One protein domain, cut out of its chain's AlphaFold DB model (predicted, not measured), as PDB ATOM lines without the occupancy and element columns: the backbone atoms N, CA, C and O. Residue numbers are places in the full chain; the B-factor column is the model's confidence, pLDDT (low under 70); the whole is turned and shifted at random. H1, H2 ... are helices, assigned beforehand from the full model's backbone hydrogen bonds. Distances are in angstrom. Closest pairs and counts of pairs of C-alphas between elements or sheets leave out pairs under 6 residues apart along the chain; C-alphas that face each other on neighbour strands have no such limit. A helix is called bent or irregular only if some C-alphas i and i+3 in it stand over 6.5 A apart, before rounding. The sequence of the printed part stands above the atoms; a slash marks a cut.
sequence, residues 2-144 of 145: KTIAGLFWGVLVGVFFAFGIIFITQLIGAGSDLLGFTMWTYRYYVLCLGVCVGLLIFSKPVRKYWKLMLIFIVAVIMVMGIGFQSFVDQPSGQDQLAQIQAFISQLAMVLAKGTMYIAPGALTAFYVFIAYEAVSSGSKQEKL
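AT A GLANCE: This is residues 2 to 144 of the 145 residues of an uncharacterized protein of Pseudomonas syringae pv. persicae (UniProt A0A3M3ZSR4). A long, gently bent helix, H5, runs the length of the domain, H2 and H4 pack on it, and residues 2 to 22 of H1 stick out as an arm. H2, H4 and H5b form a loose up-and-down bundle, each running against the one before it. The printed part has 143 residues with five named helices, H1 to H5 in chain order, and no named strand: all helix. It is loose, with a radius of gyration of the C-alphas of 20.9 A, and flat, spanning 74 by 52 by 25 A.

HOW THE PARTS SIT: Begin at the hub H5, residues 96 to 142, assigned as one helix by its hydrogen bonds but bent: C-alphas 117 and 120 are 6.6 A apart, and its arms H5a, residues 96 to 117, and H5b, residues 120 to 142, stand at 28 degrees. H2, residues 39 to 58, touches H5b at a shallow tilt of 29 degrees, closest at the C-alphas of Cys 52 and Thr 124, 5.7 A. H4, residues 66 to 85, forms a hairpin with H5a, its residues 75 to 82 alone touching residues 108 to 116, closest at the C-alphas of Ala 75 and Met 116, 5.7 A. H3, residues 60 to 63, touches residues 127 to 134 of H5b, closest at the C-alphas of Val 62 and Tyr 127, 6.2 A. H1, residues 2 to 34, touches H4 with residues 24 to 34 alone, at a steep tilt of 68 degrees, only just short of perpendicular; the closest C-alphas, Gly 31 and Gly 83, are 3.4 A apart. Every O i to N i+4 pair is within hydrogen-bond range in H1, H2, H5a and H5b, 12 of 16 in H4; H3 is too short for one.

IN THESE COORDINATES: Find C-alpha 2 at (264.334, 481.101, 358.380); from there H1 runs 47.6 A. H2 covers 28.5 A, H4 30.8 A and H5a 32.1 A; H5b runs 33.5 A to C-alpha 142 at (296.915, 454.842, 396.349).

THE WHOLE: The C-alphas farthest apart, Gln 94 and Leu 144, are 74.6 A apart. The printed part has no cut and no long link. Mean pLDDT of the printed part is 70.6; look for values under 70 in 62 residues, among them 9 to 36 and 83 to 96.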
ATOM      1  N   LYS A   2     264.147 482.205 357.403       50.56
ATOM      2  CA  LYS A   2     264.334 481.101 358.380       50.56
ATOM      3  C   LYS A   2     264.581 481.539 359.842       50.56
ATOM      4  O   LYS A   2     264.282 480.789 360.759       50.56
ATOM      5  N   THR A   3     265.074 482.756 360.068       60.00
ATOM      6  CA  THR A   3     265.433 483.285 361.400       60.00
ATOM      7  C   THR A   3     264.245 483.817 362.207       60.00
ATOM      8  O   THR A   3     264.167 483.574 363.405       60.00
ATOM      9  N   ILE A   4     263.285 484.487 361.561       65.75
ATOM     10  CA  ILE A   4     262.097 485.047 362.236       65.75
ATOM     11  C   ILE A   4     261.119 483.938 362.638       65.75
ATOM     12  O   ILE A   4     260.611 483.941 363.755       65.75
ATOM     13  N   ALA A   5     260.918 482.945 361.766       60.25
ATOM     14  CA  ALA A   5     260.098 481.776 362.078       60.25
ATOM     15  C   ALA A   5     260.686 480.952 363.240       60.25
ATOM     16  O   ALA A   5     259.940 480.503 364.105       60.25
ATOM     17  N   GLY A   6     262.018 480.817 363.310       55.12
ATOM     18  CA  GLY A   6     262.702 480.159 364.429       55.12
ATOM     19  C   GLY A   6     262.574 480.916 365.755       55.12
ATOM     20  O   GLY A   6     262.368 480.290 366.790       55.12
ATOM     21  N   LEU A   7     262.618 482.254 365.725       61.34
ATOM     22  CA  LEU A   7     262.381 483.085 366.909       61.34
ATOM     23  C   LEU A   7     260.935 482.942 367.405       61.34
ATOM     24  O   LEU A   7     260.706 482.752 368.594       61.34
ATOM     25  N   PHE A   8     259.965 482.968 366.490       70.44
ATOM     26  CA  PHE A   8     258.546 482.832 366.822       70.44
ATOM     27  C   PHE A   8     258.227 481.451 367.410       70.44
ATOM     28  O   PHE A   8     257.512 481.347 368.405       70.44
ATOM     29  N   TRP A   9     258.817 480.390 366.851       60.50
ATOM     30  CA  TRP A   9     258.674 479.033 367.383       60.50
ATOM     31  C   TRP A   9     259.384 478.858 368.727       60.50
ATOM     32  O   TRP A   9     258.844 478.221 369.626       60.50
ATOM     33  N   GLY A  10     260.550 479.485 368.905       53.03
ATOM     34  CA  GLY A  10     261.259 479.517 370.186       53.03
ATOM     35  C   GLY A  10     260.454 480.204 371.291       53.03
ATOM     36  O   GLY A  10     260.368 479.676 372.397       53.03
ATOM     37  N   VAL A  11     259.805 481.335 370.990       67.00
ATOM     38  CA  VAL A  11     258.918 482.025 371.941       67.00
ATOM     39  C   VAL A  11     257.671 481.190 372.235       67.00
ATOM     40  O   VAL A  11     257.319 481.055 373.399       67.00
ATOM     41  N   LEU A  12     257.039 480.567 371.236       63.66
ATOM     42  CA  LEU A  12     255.883 479.684 371.455       63.66
ATOM     43  C   LEU A  12     256.219 478.477 372.336       63.66
ATOM     44  O   LEU A  12     255.478 478.178 373.270       63.66
ATOM     45  N   VAL A  13     257.353 477.819 372.087       58.50
ATOM     46  CA  VAL A  13     257.837 476.712 372.924       58.50
ATOM     47  C   VAL A  13     258.163 477.205 374.334       58.50
ATOM     48  O   VAL A  13     257.786 476.547 375.299       58.50
ATOM     49  N   GLY A  14     258.801 478.371 374.470       48.06
ATOM     50  CA  GLY A  14     259.120 478.975 375.764       48.06
ATOM     51  C   GLY A  14     257.880 479.364 376.571       48.06
ATOM     52  O   GLY A  14     257.815 479.090 377.765       48.06
ATOM     53  N   VAL A  15     256.867 479.934 375.919       64.69
ATOM     54  CA  VAL A  15     255.577 480.284 376.527       64.69
ATOM     55  C   VAL A  15     254.815 479.021 376.931       64.69
ATOM     56  O   VAL A  15     254.315 478.953 378.050       64.69
ATOM     57  N   PHE A  16     254.787 477.988 376.087       66.50
ATOM     58  CA  PHE A  16     254.178 476.699 376.428       66.50
ATOM     59  C   PHE A  16     254.877 476.033 377.621       66.50
ATOM     60  O   PHE A  16     254.216 475.538 378.532       66.50
ATOM     61  N   PHE A  17     256.211 476.088 377.672       58.72
ATOM     62  CA  PHE A  17     256.983 475.621 378.822       58.72
ATOM     63  C   PHE A  17     256.700 476.443 380.081       58.72
ATOM     64  O   PHE A  17     256.550 475.868 381.152       58.72
ATOM     65  N   ALA A  18     256.597 477.769 379.970       54.97
ATOM     66  CA  ALA A  18     256.307 478.648 381.098       54.97
ATOM     67  C   ALA A  18     254.907 478.390 381.670       54.97
ATOM     68  O   ALA A  18     254.771 478.204 382.877       54.97
ATOM     69  N   PHE A  19     253.880 478.294 380.820       62.12
ATOM     70  CA  PHE A  19     252.534 477.912 381.252       62.12
ATOM     71  C   PHE A  19     252.503 476.502 381.840       62.12
ATOM     72  O   PHE A  19     251.861 476.294 382.865       62.12
ATOM     73  N   GLY A  20     253.244 475.557 381.255       57.19
ATOM     74  CA  GLY A  20     253.403 474.211 381.800       57.19
ATOM     75  C   GLY A  20     254.031 474.219 383.193       57.19
ATOM     76  O   GLY A  20     253.493 473.599 384.102       57.19
ATOM     77  N   ILE A  21     255.117 474.967 383.399       63.75
ATOM     78  CA  ILE A  21     255.782 475.106 384.702       63.75
ATOM     79  C   ILE A  21     254.851 475.764 385.720       63.75
ATOM     80  O   ILE A  21     254.744 475.263 386.835       63.75
ATOM     81  N   ILE A  22     254.145 476.833 385.339       66.50
ATOM     82  CA  ILE A  22     253.185 477.520 386.211       66.50
ATOM     83  C   ILE A  22     252.061 476.559 386.616       66.50
ATOM     84  O   ILE A  22     251.756 476.428 387.802       66.50
ATOM     85  N   PHE A  23     251.493 475.828 385.659       62.00
ATOM     86  CA  PHE A  23     250.455 474.831 385.905       62.00
ATOM     87  C   PHE A  23     250.953 473.689 386.801       62.00
ATOM     88  O   PHE A  23     250.273 473.313 387.753       62.00
ATOM     89  N   ILE A  24     252.177 473.203 386.571       62.44
ATOM     90  CA  ILE A  24     252.855 472.218 387.422       62.44
ATOM     91  C   ILE A  24     253.009 472.755 388.848       62.44
ATOM     92  O   ILE A  24     252.662 472.056 389.794       62.44
ATOM     93  N   THR A  25     253.477 473.992 389.033       63.53
ATOM     94  CA  THR A  25     253.644 474.576 390.373       63.53
ATOM     95  C   THR A  25     252.324 474.766 391.111       63.53
ATOM     96  O   THR A  25     252.275 474.514 392.312       63.53
ATOM     97  N   GLN A  26     251.251 475.142 390.412       66.19
ATOM     98  CA  GLN A  26     249.919 475.276 391.009       66.19
ATOM     99  C   GLN A  26     249.340 473.908 391.399       66.19
ATOM    100  O   GLN A  26     248.819 473.758 392.500       66.19
ATOM    101  N   LEU A  27     249.497 472.882 390.554       61.38
ATOM    102  CA  LEU A  27     249.069 471.509 390.857       61.38
ATOM    103  C   LEU A  27     249.878 470.861 391.979       61.38
ATOM    104  O   LEU A  27     249.318 470.126 392.787       61.38
ATOM    105  N   ILE A  28     251.183 471.124 392.042       64.94
ATOM    106  CA  ILE A  28     252.019 470.697 393.166       64.94
ATOM    107  C   ILE A  28     251.571 471.411 394.441       64.94
ATOM    108  O   ILE A  28     251.475 470.750 395.467       64.94
ATOM    109  N   GLY A  29     251.262 472.711 394.380       65.62
ATOM    110  CA  GLY A  29     250.718 473.477 395.505       65.62
ATOM    111  C   GLY A  29     249.410 472.878 396.023       65.62
ATOM    112  O   GLY A  29     249.361 472.409 397.157       65.62
ATOM    113  N   ALA A  30     248.402 472.765 395.157       65.56
ATOM    114  CA  ALA A  30     247.110 472.169 395.494       65.56
ATOM    115  C   ALA A  30     247.243 470.716 395.992       65.56
ATOM    116  O   ALA A  30     246.672 470.349 397.016       65.56
ATOM    117  N   GLY A  31     248.050 469.891 395.318       59.38
ATOM    118  CA  GLY A  31     248.337 468.520 395.745       59.38
ATOM    119  C   GLY A  31     249.052 468.455 397.094       59.38
ATOM    120  O   GLY A  31     248.751 467.584 397.907       59.38
ATOM    121  N   SER A  32     249.966 469.388 397.369       62.22
ATOM    122  CA  SER A  32     250.668 469.477 398.649       62.22
ATOM    123  C   SER A  32     249.741 469.887 399.791       62.22
ATOM    124  O   SER A  32     249.810 469.274 400.856       62.22
ATOM    125  N   ASP A  33     248.814 470.814 399.549       68.88
ATOM    126  CA  ASP A  33     247.828 471.254 400.538       68.88
ATOM    127  C   ASP A  33     246.842 470.127 400.886       68.88
ATOM    128  O   ASP A  33     246.606 469.853 402.063       68.88
ATOM    129  N   LEU A  34     246.344 469.387 399.888       64.56
ATOM    130  CA  LEU A  34     245.466 468.220 400.094       64.56
ATOM    131  C   LEU A  34     246.162 467.080 400.835       64.56
ATOM    132  O   LEU A  34     245.564 466.379 401.652       64.56
ATOM    133  N   LEU A  35     247.453 466.891 400.566       64.19
ATOM    134  CA  LEU A  35     248.278 465.937 401.291       64.19
ATOM    135  C   LEU A  35     248.632 466.444 402.699       64.19
ATOM    136  O   LEU A  35     249.175 465.678 403.496       64.19
ATOM    137  N   GLY A  36     248.317 467.687 403.061       65.88
ATOM    138  CA  GLY A  36     248.753 468.288 404.321       65.88
ATOM    139  C   GLY A  36     250.278 468.333 404.431       65.88
ATOM    140  O   GLY A  36     250.835 468.231 405.527       65.88
ATOM    141  N   PHE A  37     250.973 468.404 403.295       71.50
ATOM    142  CA  PHE A  37     252.405 468.619 403.279       71.50
ATOM    143  C   PHE A  37     252.696 470.035 403.732       71.50
ATOM    144  O   PHE A  37     252.168 471.014 403.220       71.50
ATOM    145  N   THR A  38     253.576 470.134 404.716       69.88
ATOM    146  CA  THR A  38     254.041 471.429 405.187       69.88
ATOM    147  C   THR A  38     255.179 471.913 404.293       69.88
ATOM    148  O   THR A  38     255.801 471.138 403.557       69.88
ATOM    149  N   MET A  39     255.538 473.192 404.417       68.69
ATOM    150  CA  MET A  39     256.719 473.765 403.755       68.69
ATOM    151  C   MET A  39     258.002 472.938 403.994       68.69
ATOM    152  O   MET A  39     258.922 472.953 403.174       68.69
ATOM    153  N   TRP A  40     258.066 472.181 405.095       68.81
ATOM    154  CA  TRP A  40     259.177 471.287 405.419       68.81
ATOM    155  C   TRP A  40     259.321 470.108 404.460       68.81
ATOM    156  O   TRP A  40     260.448 469.772 404.105       68.81
ATOM    157  N   THR A  41     258.225 469.511 403.995       69.81
ATOM    158  CA  THR A  41     258.263 468.383 403.051       69.81
ATOM    159  C   THR A  41     258.827 468.825 401.704       69.81
ATOM    160  O   THR A  41     259.671 468.145 401.122       69.81
ATOM    161  N   TYR A  42     258.431 470.017 401.248       69.69
ATOM    162  CA  TYR A  42     258.977 470.627 400.039       69.69
ATOM    163  C   TYR A  42     260.476 470.922 400.180       69.69
ATOM    164  O   TYR A  42     261.269 470.533 399.325       69.69
ATOM    165  N   ARG A  43     260.894 471.545 401.291       71.00
ATOM    166  CA  ARG A  43     262.315 471.815 401.575       71.00
ATOM    167  C   ARG A  43     263.148 470.538 401.633       71.00
ATOM    168  O   ARG A  43     264.218 470.490 401.036       71.00
ATOM    169  N   TYR A  44     262.649 469.510 402.313       75.69
ATOM    170  CA  TYR A  44     263.273 468.191 402.376       75.69
ATOM    171  C   TYR A  44     263.482 467.605 400.977       75.69
ATOM    172  O   TYR A  44     264.593 467.212 400.625       75.69
ATOM    173  N   TYR A  45     262.437 467.618 400.150       75.31
ATOM    174  CA  TYR A  45     262.496 467.108 398.787       75.31
ATOM    175  C   TYR A  45     263.521 467.870 397.932       75.31
ATOM    176  O   TYR A  45     264.344 467.247 397.259       75.31
ATOM    177  N   VAL A  46     263.524 469.207 397.997       73.38
ATOM    178  CA  VAL A  46     264.483 470.060 397.271       73.38
ATOM    179  C   VAL A  46     265.919 469.805 397.733       73.38
ATOM    180  O   VAL A  46     266.815 469.731 396.894       73.38
ATOM    181  N   LEU A  47     266.150 469.615 399.036       75.06
ATOM    182  CA  LEU A  47     267.469 469.266 399.567       75.06
ATOM    183  C   LEU A  47     267.940 467.901 399.055       75.06
ATOM    184  O   LEU A  47     269.052 467.801 398.541       75.06
ATOM    185  N   CYS A  48     267.097 466.869 399.131       76.06
ATOM    186  CA  CYS A  48     267.411 465.542 398.598       76.06
ATOM    187  C   CYS A  48     267.727 465.592 397.100       76.06
ATOM    188  O   CYS A  48     268.728 465.028 396.657       76.06
ATOM    189  N   LEU A  49     266.920 466.317 396.322       75.12
ATOM    190  CA  LEU A  49     267.137 466.489 394.889       75.12
ATOM    191  C   LEU A  49     268.452 467.226 394.617       75.12
ATOM    192  O   LEU A  49     269.245 466.768 393.797       75.12
ATOM    193  N   GLY A  50     268.723 468.319 395.334       71.69
ATOM    194  CA  GLY A  50     269.954 469.095 395.206       71.69
ATOM    195  C   GLY A  50     271.207 468.270 395.506       71.69
ATOM    196  O   GLY A  50     272.146 468.276 394.711       71.69
ATOM    197  N   VAL A  51     271.201 467.497 396.597       74.19
ATOM    198  CA  VAL A  51     272.305 466.588 396.947       74.19
ATOM    199  C   VAL A  51     272.485 465.513 395.874       74.19
ATOM    200  O   VAL A  51     273.607 465.286 395.420       74.19
ATOM    201  N   CYS A  52     271.401 464.886 395.408       77.31
ATOM    202  CA  CYS A  52     271.471 463.859 394.367       77.31
ATOM    203  C   CYS A  52     272.018 464.399 393.038       77.31
ATOM    204  O   CYS A  52     272.855 463.753 392.406       77.31
ATOM    205  N   VAL A  53     271.579 465.591 392.621       72.31
ATOM    206  CA  VAL A  53     272.071 466.262 391.410       72.31
ATOM    207  C   VAL A  53     273.543 466.644 391.563       72.31
ATOM    208  O   VAL A  53     274.329 466.381 390.654       72.31
ATOM    209  N   GLY A  54     273.942 467.189 392.715       71.94
ATOM    210  CA  GLY A  54     275.346 467.476 393.013       71.94
ATOM    211  C   GLY A  54     276.215 466.223 392.887       71.94
ATOM    212  O   GLY A  54     277.210 466.226 392.164       71.94
ATOM    213  N   LEU A  55     275.794 465.114 393.496       69.31
ATOM    214  CA  LEU A  55     276.505 463.838 393.396       69.31
ATOM    215  C   LEU A  55     276.562 463.311 391.957       69.31
ATOM    216  O   LEU A  55     277.604 462.810 391.547       69.31
ATOM    217  N   LEU A  56     275.510 463.467 391.153       71.31
ATOM    218  CA  LEU A  56     275.536 463.087 389.737       71.31
ATOM    219  C   LEU A  56     276.524 463.920 388.909       71.31
ATOM    220  O   LEU A  56     277.222 463.380 388.048       71.31
ATOM    221  N   ILE A  57     276.614 465.224 389.165       72.31
ATOM    222  CA  ILE A  57     277.539 466.111 388.449       72.31
ATOM    223  C   ILE A  57     278.987 465.765 388.824       72.31
ATOM    224  O   ILE A  57     279.814 465.491 387.944       72.31
ATOM    225  N   PHE A  58     279.285 465.707 390.123       71.38
ATOM    226  CA  PHE A  58     280.655 465.595 390.624       71.38
ATOM    227  C   PHE A  58     281.182 464.154 390.703       71.38
ATOM    228  O   PHE A  58     282.384 463.943 390.563       71.38
ATOM    229  N   SER A  59     280.318 463.145 390.849       69.00
ATOM    230  CA  SER A  59     280.728 461.746 391.019       69.00
ATOM    231  C   SER A  59     280.456 460.905 389.767       69.00
ATOM    232  O   SER A  59     279.323 460.533 389.457       69.00
ATOM    233  N   LYS A  60     281.527 460.548 389.042       77.31
ATOM    234  CA  LYS A  60     281.481 459.610 387.902       77.31
ATOM    235  C   LYS A  60     280.771 458.272 388.207       77.31
ATOM    236  O   LYS A  60     279.969 457.864 387.368       77.31
ATOM    237  N   PRO A  61     281.003 457.585 389.345       74.06
ATOM    238  CA  PRO A  61     280.336 456.310 389.634       74.06
ATOM    239  C   PRO A  61     278.824 456.466 389.841       74.06
ATOM    240  O   PRO A  61     278.054 455.617 389.398       74.06
ATOM    241  N   VAL A  62     278.381 457.588 390.418       74.00
ATOM    242  CA  VAL A  62     276.953 457.874 390.628       74.00
ATOM    243  C   VAL A  62     276.227 458.103 389.296       74.00
ATOM    244  O   VAL A  62     275.079 457.684 389.146       74.00
ATOM    245  N   ARG A  63     276.897 458.652 388.266       77.19
ATOM    246  CA  ARG A  63     276.304 458.841 386.921       77.19
ATOM    247  C   ARG A  63     275.807 457.561 386.274       77.19
ATOM    248  O   ARG A  63     274.885 457.631 385.468       77.19
ATOM    249  N   LYS A  64     276.354 456.395 386.622       80.62
ATOM    250  CA  LYS A  64     275.855 455.110 386.107       80.62
ATOM    251  C   LYS A  64     274.396 454.859 386.511       80.62
ATOM    252  O   LYS A  64     273.666 454.186 385.788       80.62
ATOM    253  N   TYR A  65     273.963 455.456 387.619       83.19
ATOM    254  CA  TYR A  65     272.637 455.290 388.203       83.19
ATOM    255  C   TYR A  65     271.702 456.472 387.939       83.19
ATOM    256  O   TYR A  65     270.634 456.527 388.535       83.19
ATOM    257  N   TRP A  66     272.034 457.380 387.009       78.31
ATOM    258  CA  TRP A  66     271.248 458.590 386.720       78.31
ATOM    259  C   TRP A  66     269.751 458.332 386.491       78.31
ATOM    260  O   TRP A  66     268.922 459.163 386.856       78.31
ATOM    261  N   LYS A  67     269.392 457.161 385.946       81.69
ATOM    262  CA  LYS A  67     268.000 456.743 385.722       81.69
ATOM    263  C   LYS A  67     267.178 456.671 387.011       81.69
ATOM    264  O   LYS A  67     265.968 456.853 386.951       81.69
ATOM    265  N   LEU A  68     267.805 456.461 388.171       80.75
ATOM    266  CA  LEU A  68     267.110 456.461 389.460       80.75
ATOM    267  C   LEU A  68     266.566 457.850 389.828       80.75
ATOM    268  O   LEU A  68     265.625 457.935 390.607       80.75
ATOM    269  N   MET A  69     267.037 458.932 389.191       79.31
ATOM    270  CA  MET A  69     266.408 460.256 389.320       79.31
ATOM    271  C   MET A  69     264.958 460.286 388.832       79.31
ATOM    272  O   MET A  69     264.201 461.158 389.255       79.31
ATOM    273  N   LEU A  70     264.530 459.326 388.003       80.94
ATOM    274  CA  LEU A  70     263.122 459.191 387.626       80.94
ATOM    275  C   LEU A  70     262.217 458.963 388.845       80.94
ATOM    276  O   LEU A  70     261.053 459.337 388.795       80.94
ATOM    277  N   ILE A  71     262.736 458.435 389.959       82.06
ATOM    278  CA  ILE A  71     261.975 458.250 391.205       82.06
ATOM    279  C   ILE A  71     261.499 459.598 391.765       82.06
ATOM    280  O   ILE A  71     260.351 459.716 392.192       82.06
ATOM    281  N   PHE A  72     262.342 460.634 391.702       74.00
ATOM    282  CA  PHE A  72     261.957 461.993 392.088       74.00
ATOM    283  C   PHE A  72     260.812 462.511 391.206       74.00
ATOM    284  O   PHE A  72     259.849 463.078 391.722       74.00
ATOM    285  N   ILE A  73     260.879 462.261 389.896       79.56
ATOM    286  CA  ILE A  73     259.849 462.669 388.931       79.56
ATOM    287  C   ILE A  73     258.534 461.924 389.183       79.56
ATOM    288  O   ILE A  73     257.479 462.549 389.232       79.56
ATOM    289  N   VAL A  74     258.585 460.609 389.407       81.69
ATOM    290  CA  VAL A  74     257.404 459.794 389.729       81.69
ATOM    291  C   VAL A  74     256.729 460.290 391.008       81.69
ATOM    292  O   VAL A  74     255.509 460.425 391.031       81.69
ATOM    293  N   ALA A  75     257.504 460.634 392.042       78.81
ATOM    294  CA  ALA A  75     256.958 461.198 393.274       78.81
ATOM    295  C   ALA A  75     256.217 462.525 393.023       78.81
ATOM    296  O   ALA A  75     255.125 462.725 393.547       78.81
ATOM    297  N   VAL A  76     256.757 463.405 392.172       76.06
ATOM    298  CA  VAL A  76     256.093 464.671 391.800       76.06
ATOM    299  C   VAL A  76     254.820 464.424 390.999       76.06
ATOM    300  O   VAL A  76     253.800 465.045 391.282       76.06
ATOM    301  N   ILE A  77     254.843 463.486 390.048       79.56
ATOM    302  CA  ILE A  77     253.661 463.121 389.258       79.56
ATOM    303  C   ILE A  77     252.548 462.579 390.162       79.56
ATOM    304  O   ILE A  77     251.389 462.937 389.967       79.56
ATOM    305  N   MET A  78     252.875 461.770 391.175       77.50
ATOM    306  CA  MET A  78     251.885 461.286 392.144       77.50
ATOM    307  C   MET A  78     251.233 462.433 392.922       77.50
ATOM    308  O   MET A  78     250.012 462.459 393.059       77.50
ATOM    309  N   VAL A  79     252.017 463.413 393.379       74.06
ATOM    310  CA  VAL A  79     251.490 464.593 394.088       74.06
ATOM    311  C   VAL A  79     250.621 465.450 393.174       74.06
ATOM    312  O   VAL A  79     249.528 465.853 393.567       74.06
ATOM    313  N   MET A  80     251.061 465.679 391.937       70.56
ATOM    314  CA  MET A  80     250.272 466.397 390.937       70.56
ATOM    315  C   MET A  80     248.963 465.682 390.607       70.56
ATOM    316  O   MET A  80     247.938 466.337 390.469       70.56
ATOM    317  N   GLY A  81     248.978 464.351 390.496       73.00
ATOM    318  CA  GLY A  81     247.778 463.554 390.242       73.00
ATOM    319  C   GLY A  81     246.746 463.682 391.362       73.00
ATOM    320  O   GLY A  81     245.553 463.765 391.088       73.00
ATOM    321  N   ILE A  82     247.200 463.782 392.613       73.88
ATOM    322  CA  ILE A  82     246.327 464.044 393.766       73.88
ATOM    323  C   ILE A  82     245.794 465.477 393.731       73.88
ATOM    324  O   ILE A  82     244.601 465.681 393.926       73.88
ATOM    325  N   GLY A  83     246.642 466.453 393.395       65.38
ATOM    326  CA  GLY A  83     246.212 467.832 393.147       65.38
ATOM    327  C   GLY A  83     245.205 467.950 392.003       65.38
ATOM    328  O   GLY A  83     244.342 468.811 392.035       65.38
ATOM    329  N   PHE A  84     245.256 467.074 391.000       66.19
ATOM    330  CA  PHE A  84     244.279 467.068 389.914       66.19
ATOM    331  C   PHE A  84     242.909 466.543 390.375       66.19
ATOM    332  O   PHE A  84     241.882 467.035 389.915       66.19
ATOM    333  N   GLN A  85     242.873 465.598 391.325       65.69
ATOM    334  CA  GLN A  85     241.615 465.069 391.870       65.69
ATOM    335  C   GLN A  85     240.778 466.121 392.612       65.69
ATOM    336  O   GLN A  85     239.565 465.967 392.652       65.69
ATOM    337  N   SER A  86     241.365 467.199 393.147       61.75
ATOM    338  CA  SER A  86     240.573 468.289 393.744       61.75
ATOM    339  C   SER A  86     239.843 469.168 392.735       61.75
ATOM    340  O   SER A  86     238.956 469.914 393.131       61.75
ATOM    341  N   PHE A  87     240.217 469.115 391.455       59.91
ATOM    342  CA  PHE A  87     239.555 469.875 390.388       59.91
ATOM    343  C   PHE A  87     238.511 469.050 389.628       59.91
ATOM    344  O   PHE A  87     237.822 469.587 388.765       59.91
ATOM    345  N   VAL A  88     238.404 467.752 389.917       62.62
ATOM    346  CA  VAL A  88     237.393 466.870 389.334       62.62
ATOM    347  C   VAL A  88     236.241 466.771 390.327       62.62
ATOM    348  O   VAL A  88     236.420 466.224 391.415       62.62
ATOM    349  N   ASP A  89     235.073 467.296 389.955       55.22
ATOM    350  CA  ASP A  89     233.858 467.188 390.765       55.22
ATOM    351  C   ASP A  89     233.599 465.718 391.123       55.22
ATOM    352  O   ASP A  89     233.465 464.856 390.247       55.22
ATOM    353  N   GLN A  90     233.555 465.412 392.423       58.25
ATOM    354  CA  GLN A  90     233.182 464.074 392.863       58.25
ATOM    355  C   GLN A  90     231.690 463.866 392.579       58.25
ATOM    356  O   GLN A  90     230.876 464.693 392.998       58.25
ATOM    357  N   PRO A  91     231.301 462.775 391.895       54.09
ATOM    358  CA  PRO A  91     229.896 462.472 391.680       54.09
ATOM    359  C   PRO A  91     229.213 462.315 393.043       54.09
ATOM    360  O   PRO A  91     229.560 461.437 393.831       54.09
ATOM    361  N   SER A  92     228.236 463.179 393.320       53.38
ATOM    362  CA  SER A  92     227.490 463.270 394.582       53.38
ATOM    363  C   SER A  92     226.479 462.127 394.781       53.38
ATOM    364  O   SER A  92     225.401 462.331 395.334       53.38
ATOM    365  N   GLY A  93     226.786 460.933 394.271       57.00
ATOM    366  CA  GLY A  93     225.915 459.764 394.292       57.00
ATOM    367  C   GLY A  93     226.161 458.892 395.519       57.00
ATOM    368  O   GLY A  93     227.296 458.538 395.829       57.00
ATOM    369  N   GLN A  94     225.084 458.510 396.199       55.78
ATOM    370  CA  GLN A  94     225.061 457.629 397.369       55.78
ATOM    371  C   GLN A  94     225.251 456.146 396.973       55.78
ATOM    372  O   GLN A  94     224.575 455.265 397.496       55.78
ATOM    373  N   ASP A  95     226.150 455.873 396.025       68.69
ATOM    374  CA  ASP A  95     226.363 454.552 395.434       68.69
ATOM    375  C   ASP A  95     227.665 453.918 395.938       68.69
ATOM    376  O   ASP A  95     228.676 454.591 396.140       68.69
ATOM    377  N   GLN A  96     227.672 452.588 396.074       66.69
ATOM    378  CA  GLN A  96     228.849 451.768 396.421       66.69
ATOM    379  C   GLN A  96     230.114 452.132 395.617       66.69
ATOM    380  O   GLN A  96     231.232 452.013 396.117       66.69
ATOM    381  N   LEU A  97     229.941 452.614 394.383       72.19
ATOM    382  CA  LEU A  97     231.020 453.100 393.523       72.19
ATOM    383  C   LEU A  97     231.731 454.339 394.088       72.19
ATOM    384  O   LEU A  97     232.959 454.396 394.036       72.19
ATOM    385  N   ALA A  98     231.006 455.285 394.691       72.56
ATOM    386  CA  ALA A  98     231.603 456.454 395.338       72.56
ATOM    387  C   ALA A  98     232.427 456.056 396.574       72.56
ATOM    388  O   ALA A  98     233.497 456.612 396.818       72.56
ATOM    389  N   GLN A  99     231.989 455.033 397.313       75.75
ATOM    390  CA  GLN A  99     232.724 454.522 398.473       75.75
ATOM    391  C   GLN A  99     234.022 453.803 398.067       75.75
ATOM    392  O   GLN A  99     235.064 454.004 398.695       75.75
ATOM    393  N   ILE A 100     233.992 453.016 396.985       79.38
ATOM    394  CA  ILE A 100     235.193 452.384 396.412       79.38
ATOM    395  C   ILE A 100     236.163 453.450 395.887       79.38
ATOM    396  O   ILE A 100     237.365 453.370 396.146       79.38
ATOM    397  N   GLN A 101     235.660 454.476 395.200       76.00
ATOM    398  CA  GLN A 101     236.481 455.577 394.696       76.00
ATOM    399  C   GLN A 101     237.149 456.364 395.833       76.00
ATOM    400  O   GLN A 101     238.338 456.673 395.744       76.00
ATOM    401  N   ALA A 102     236.425 456.627 396.926       76.00
ATOM    402  CA  ALA A 102     236.967 457.272 398.121       76.00
ATOM    403  C   ALA A 102     238.041 456.421 398.821       76.00
ATOM    404  O   ALA A 102     239.041 456.949 399.307       76.00
ATOM    405  N   PHE A 103     237.881 455.096 398.852       79.19
ATOM    406  CA  PHE A 103     238.902 454.204 399.402       79.19
ATOM    407  C   PHE A 103     240.182 454.209 398.553       79.19
ATOM    408  O   PHE A 103     241.287 454.326 399.088       79.19
ATOM    409  N   ILE A 104     240.047 454.144 397.224       80.00
ATOM    410  CA  ILE A 104     241.185 454.186 396.293       80.00
ATOM    411  C   ILE A 104     241.921 455.527 396.385       80.00
ATOM    412  O   ILE A 104     243.153 455.541 396.396       80.00
ATOM    413  N   SER A 105     241.204 456.650 396.490       75.19
ATOM    414  CA  SER A 105     241.833 457.968 396.632       75.19
ATOM    415  C   SER A 105     242.595 458.100 397.954       75.19
ATOM    416  O   SER A 105     243.715 458.611 397.962       75.19
ATOM    417  N   GLN A 106     242.074 457.560 399.059       75.94
ATOM    418  CA  GLN A 106     242.796 457.515 400.335       75.94
ATOM    419  C   GLN A 106     244.060 456.651 400.271       75.94
ATOM    420  O   GLN A 106     245.117 457.076 400.744       75.94
ATOM    421  N   LEU A 107     243.988 455.479 399.638       80.94
ATOM    422  CA  LEU A 107     245.154 454.625 399.400       80.94
ATOM    423  C   LEU A 107     246.216 455.341 398.560       80.94
ATOM    424  O   LEU A 107     247.396 455.311 398.910       80.94
ATOM    425  N   ALA A 108     245.796 456.031 397.497       77.50
ATOM    426  CA  ALA A 108     246.679 456.831 396.655       77.50
ATOM    427  C   ALA A 108     247.345 457.969 397.444       77.50
ATOM    428  O   ALA A 108     248.545 458.192 397.292       77.50
ATOM    429  N   MET A 109     246.609 458.637 398.339       75.81
ATOM    430  CA  MET A 109     247.166 459.661 399.227       75.81
ATOM    431  C   MET A 109     248.222 459.092 400.173       75.81
ATOM    432  O   MET A 109     249.304 459.666 400.289       75.81
ATOM    433  N   VAL A 110     247.959 457.958 400.826       79.25
ATOM    434  CA  VAL A 110     248.936 457.311 401.720       79.25
ATOM    435  C   VAL A 110     250.185 456.883 400.952       79.25
ATOM    436  O   VAL A 110     251.299 457.135 401.412       79.25
ATOM    437  N   LEU A 111     250.014 456.299 399.764       81.31
ATOM    438  CA  LEU A 111     251.117 455.921 398.883       81.31
ATOM    439  C   LEU A 111     251.954 457.130 398.475       81.31
ATOM    440  O   LEU A 111     253.164 457.111 398.671       81.31
ATOM    441  N   ALA A 112     251.330 458.206 397.996       77.69
ATOM    442  CA  ALA A 112     252.050 459.414 397.606       77.69
ATOM    443  C   ALA A 112     252.820 460.033 398.781       77.69
ATOM    444  O   ALA A 112     253.973 460.430 398.610       77.69
ATOM    445  N   LYS A 113     252.243 460.047 399.993       76.69
ATOM    446  CA  LYS A 113     252.955 460.460 401.217       76.69
ATOM    447  C   LYS A 113     254.153 459.570 401.498       76.69
ATOM    448  O   LYS A 113     255.260 460.077 401.662       76.69
ATOM    449  N   GLY A 114     253.942 458.257 401.534       79.00
ATOM    450  CA  GLY A 114     255.000 457.287 401.796       79.00
ATOM    451  C   GLY A 114     256.144 457.428 400.796       79.00
ATOM    452  O   GLY A 114     257.302 457.560 401.186       79.00
ATOM    453  N   THR A 115     255.825 457.495 399.506       81.62
ATOM    454  CA  THR A 115     256.814 457.666 398.442       81.62
ATOM    455  C   THR A 115     257.550 458.999 398.564       81.62
ATOM    456  O   THR A 115     258.771 459.006 398.451       81.62
ATOM    457  N   MET A 116     256.867 460.112 398.848       79.56
ATOM    458  CA  MET A 116     257.515 461.427 398.916       79.56
ATOM    459  C   MET A 116     258.410 461.611 400.150       79.56
ATOM    460  O   MET A 116     259.389 462.349 400.077       79.56
ATOM    461  N   TYR A 117     258.131 460.925 401.262       78.88
ATOM    462  CA  TYR A 117     258.998 460.960 402.447       78.88
ATOM    463  C   TYR A 117     260.142 459.947 402.395       78.88
ATOM    464  O   TYR A 117     261.240 460.244 402.855       78.88
ATOM    465  N   ILE A 118     259.906 458.750 401.857       82.62
ATOM    466  CA  ILE A 118     260.871 457.647 401.949       82.62
ATOM    467  C   ILE A 118     261.794 457.619 400.730       82.62
ATOM    468  O   ILE A 118     263.009 457.474 400.875       82.62
ATOM    469  N   ALA A 119     261.243 457.767 399.523       82.56
ATOM    470  CA  ALA A 119     261.999 457.532 398.298       82.56
ATOM    471  C   ALA A 119     263.129 458.559 398.064       82.56
ATOM    472  O   ALA A 119     264.243 458.125 397.760       82.56
ATOM    473  N   PRO A 120     262.926 459.883 398.264       77.75
ATOM    474  CA  PRO A 120     264.005 460.870 398.162       77.75
ATOM    475  C   PRO A 120     265.161 460.599 399.127       77.75
ATOM    476  O   PRO A 120     266.325 460.658 398.730       77.75
ATOM    477  N   GLY A 121     264.853 460.260 400.381       77.00
ATOM    478  CA  GLY A 121     265.853 459.972 401.407       77.00
ATOM    479  C   GLY A 121     266.645 458.709 401.112       77.00
ATOM    480  O   GLY A 121     267.875 458.740 401.135       77.00
ATOM    481  N   ALA A 122     265.954 457.620 400.771       85.44
ATOM    482  CA  ALA A 122     266.587 456.351 400.422       85.44
ATOM    483  C   ALA A 122     267.516 456.498 399.209       85.44
ATOM    484  O   ALA A 122     268.648 456.014 399.229       85.44
ATOM    485  N   LEU A 123     267.073 457.221 398.177       82.31
ATOM    486  CA  LEU A 123     267.879 457.459 396.984       82.31
ATOM    487  C   LEU A 123     269.090 458.359 397.273       82.31
ATOM    488  O   LEU A 123     270.189 458.086 396.788       82.31
ATOM    489  N   THR A 124     268.916 459.382 398.112       78.44
ATOM    490  CA  THR A 124     270.025 460.240 398.554       78.44
ATOM    491  C   THR A 124     271.073 459.426 399.313       78.44
ATOM    492  O   THR A 124     272.257 459.501 398.989       78.44
ATOM    493  N   ALA A 125     270.652 458.594 400.271       79.50
ATOM    494  CA  ALA A 125     271.548 457.722 401.027       79.50
ATOM    495  C   ALA A 125     272.293 456.733 400.116       79.50
ATOM    496  O   ALA A 125     273.502 456.557 400.257       79.50
ATOM    497  N   PHE A 126     271.598 456.149 399.136       84.56
ATOM    498  CA  PHE A 126     272.200 455.260 398.147       84.56
ATOM    499  C   PHE A 126     273.298 455.958 397.329       84.56
ATOM    500  O   PHE A 126     274.404 455.434 397.204       84.56
ATOM    501  N   TYR A 127     273.045 457.164 396.812       75.19
ATOM    502  CA  TYR A 127     274.061 457.918 396.068       75.19
ATOM    503  C   TYR A 127     275.252 458.330 396.931       75.19
ATOM    504  O   TYR A 127     276.388 458.261 396.459       75.19
ATOM    505  N   VAL A 128     275.017 458.726 398.185       77.50
ATOM    506  CA  VAL A 128     276.094 459.032 399.137       77.50
ATOM    507  C   VAL A 128     276.952 457.794 399.388       77.50
ATOM    508  O   VAL A 128     278.176 457.892 399.358       77.50
ATOM    509  N   PHE A 129     276.332 456.627 399.569       84.94
ATOM    510  CA  PHE A 129     277.046 455.373 399.793       84.94
ATOM    511  C   PHE A 129     277.942 455.002 398.604       84.94
ATOM    512  O   PHE A 129     279.132 454.756 398.784       84.94
ATOM    513  N   ILE A 130     277.407 455.061 397.379       82.19
ATOM    514  CA  ILE A 130     278.175 454.794 396.150       82.19
ATOM    515  C   ILE A 130     279.329 455.789 395.978       82.19
ATOM    516  O   ILE A 130     280.433 455.411 395.586       82.19
ATOM    517  N   ALA A 131     279.095 457.071 396.269       75.81
ATOM    518  CA  ALA A 131     280.145 458.079 396.206       75.81
ATOM    519  C   ALA A 131     281.248 457.818 397.248       75.81
ATOM    520  O   ALA A 131     282.428 457.932 396.922       75.81
ATOM    521  N   TYR A 132     280.881 457.426 398.470       78.69
ATOM    522  CA  TYR A 132     281.824 457.104 399.539       78.69
ATOM    523  C   TYR A 132     282.665 455.861 399.226       78.69
ATOM    524  O   TYR A 132     283.886 455.882 399.385       78.69
ATOM    525  N   GLU A 133     282.041 454.789 398.734       82.50
ATOM    526  CA  GLU A 133     282.737 453.555 398.358       82.50
ATOM    527  C   GLU A 133     283.784 453.808 397.263       82.50
ATOM    528  O   GLU A 133     284.907 453.303 397.339       82.50
ATOM    529  N   ALA A 134     283.466 454.661 396.289       75.56
ATOM    530  CA  ALA A 134     284.398 455.045 395.234       75.56
ATOM    531  C   ALA A 134     285.615 455.833 395.750       75.56
ATOM    532  O   ALA A 134     286.727 455.638 395.264       75.56
ATOM    533  N   VAL A 135     285.430 456.697 396.752       76.06
ATOM    534  CA  VAL A 135     286.541 457.423 397.396       76.06
ATOM    535  C   VAL A 135     287.393 456.477 398.250       76.06
ATOM    536  O   VAL A 135     288.620 456.510 398.180       76.06
ATOM    537  N   SER A 136     286.756 455.597 399.026       75.62
ATOM    538  CA  SER A 136     287.434 454.632 399.903       75.62
ATOM    539  C   SER A 136     288.274 453.616 399.119       75.62
ATOM    540  O   SER A 136     289.417 453.326 399.480       75.62
ATOM    541  N   SER A 137     287.738 453.106 398.009       72.44
ATOM    542  CA  SER A 137     288.448 452.178 397.120       72.44
ATOM    543  C   SER A 137     289.617 452.844 396.386       72.44
ATOM    544  O   SER A 137     290.700 452.259 396.341       72.44
ATOM    545  N   GLY A 138     289.450 454.082 395.907       67.06
ATOM    546  CA  GLY A 138     290.538 454.869 395.316       67.06
ATOM    547  C   GLY A 138     291.681 455.143 396.301       67.06
ATOM    548  O   GLY A 138     292.844 454.922 395.975       67.06
ATOM    549  N   SER A 139     291.354 455.516 397.544       62.00
ATOM    550  CA  SER A 139     292.348 455.748 398.605       62.00
ATOM    551  C   SER A 139     293.123 454.482 398.996       62.00
ATOM    552  O   SER A 139     294.308 454.551 399.322       62.00
ATOM    553  N   LYS A 140     292.483 453.305 398.954       61.50
ATOM    554  CA  LYS A 140     293.167 452.027 399.205       61.50
ATOM    555  C   LYS A 140     294.158 451.666 398.100       61.50
ATOM    556  O   LYS A 140     295.217 451.143 398.421       61.50
ATOM    557  N   GLN A 141     293.833 451.943 396.836       59.34
ATOM    558  CA  GLN A 141     294.755 451.717 395.717       59.34
ATOM    559  C   GLN A 141     295.978 452.638 395.772       59.34
ATOM    560  O   GLN A 141     297.077 452.187 395.478       59.34
ATOM    561  N   GLU A 142     295.806 453.891 396.193       56.34
ATOM    562  CA  GLU A 142     296.915 454.842 396.349       56.34
ATOM    563  C   GLU A 142     297.885 454.447 397.474       56.34
ATOM    564  O   GLU A 142     299.076 454.684 397.355       56.34
ATOM    565  N   LYS A 143     297.408 453.788 398.540       57.44
ATOM    566  CA  LYS A 143     298.262 453.289 399.637       57.44
ATOM    567  C   LYS A 143     298.997 451.975 399.337       57.44
ATOM    568  O   LYS A 143     299.805 451.549 400.157       57.44
ATOM    569  N   LEU A 144     298.651 451.295 398.245       55.28
ATOM    570  CA  LEU A 144     299.239 450.010 397.838       55.28
ATOM    571  C   LEU A 144     300.281 450.154 396.713       55.28
ATOM    572  O   LEU A 144     300.954 449.170 396.412       55.28
TER     573      LEU A 144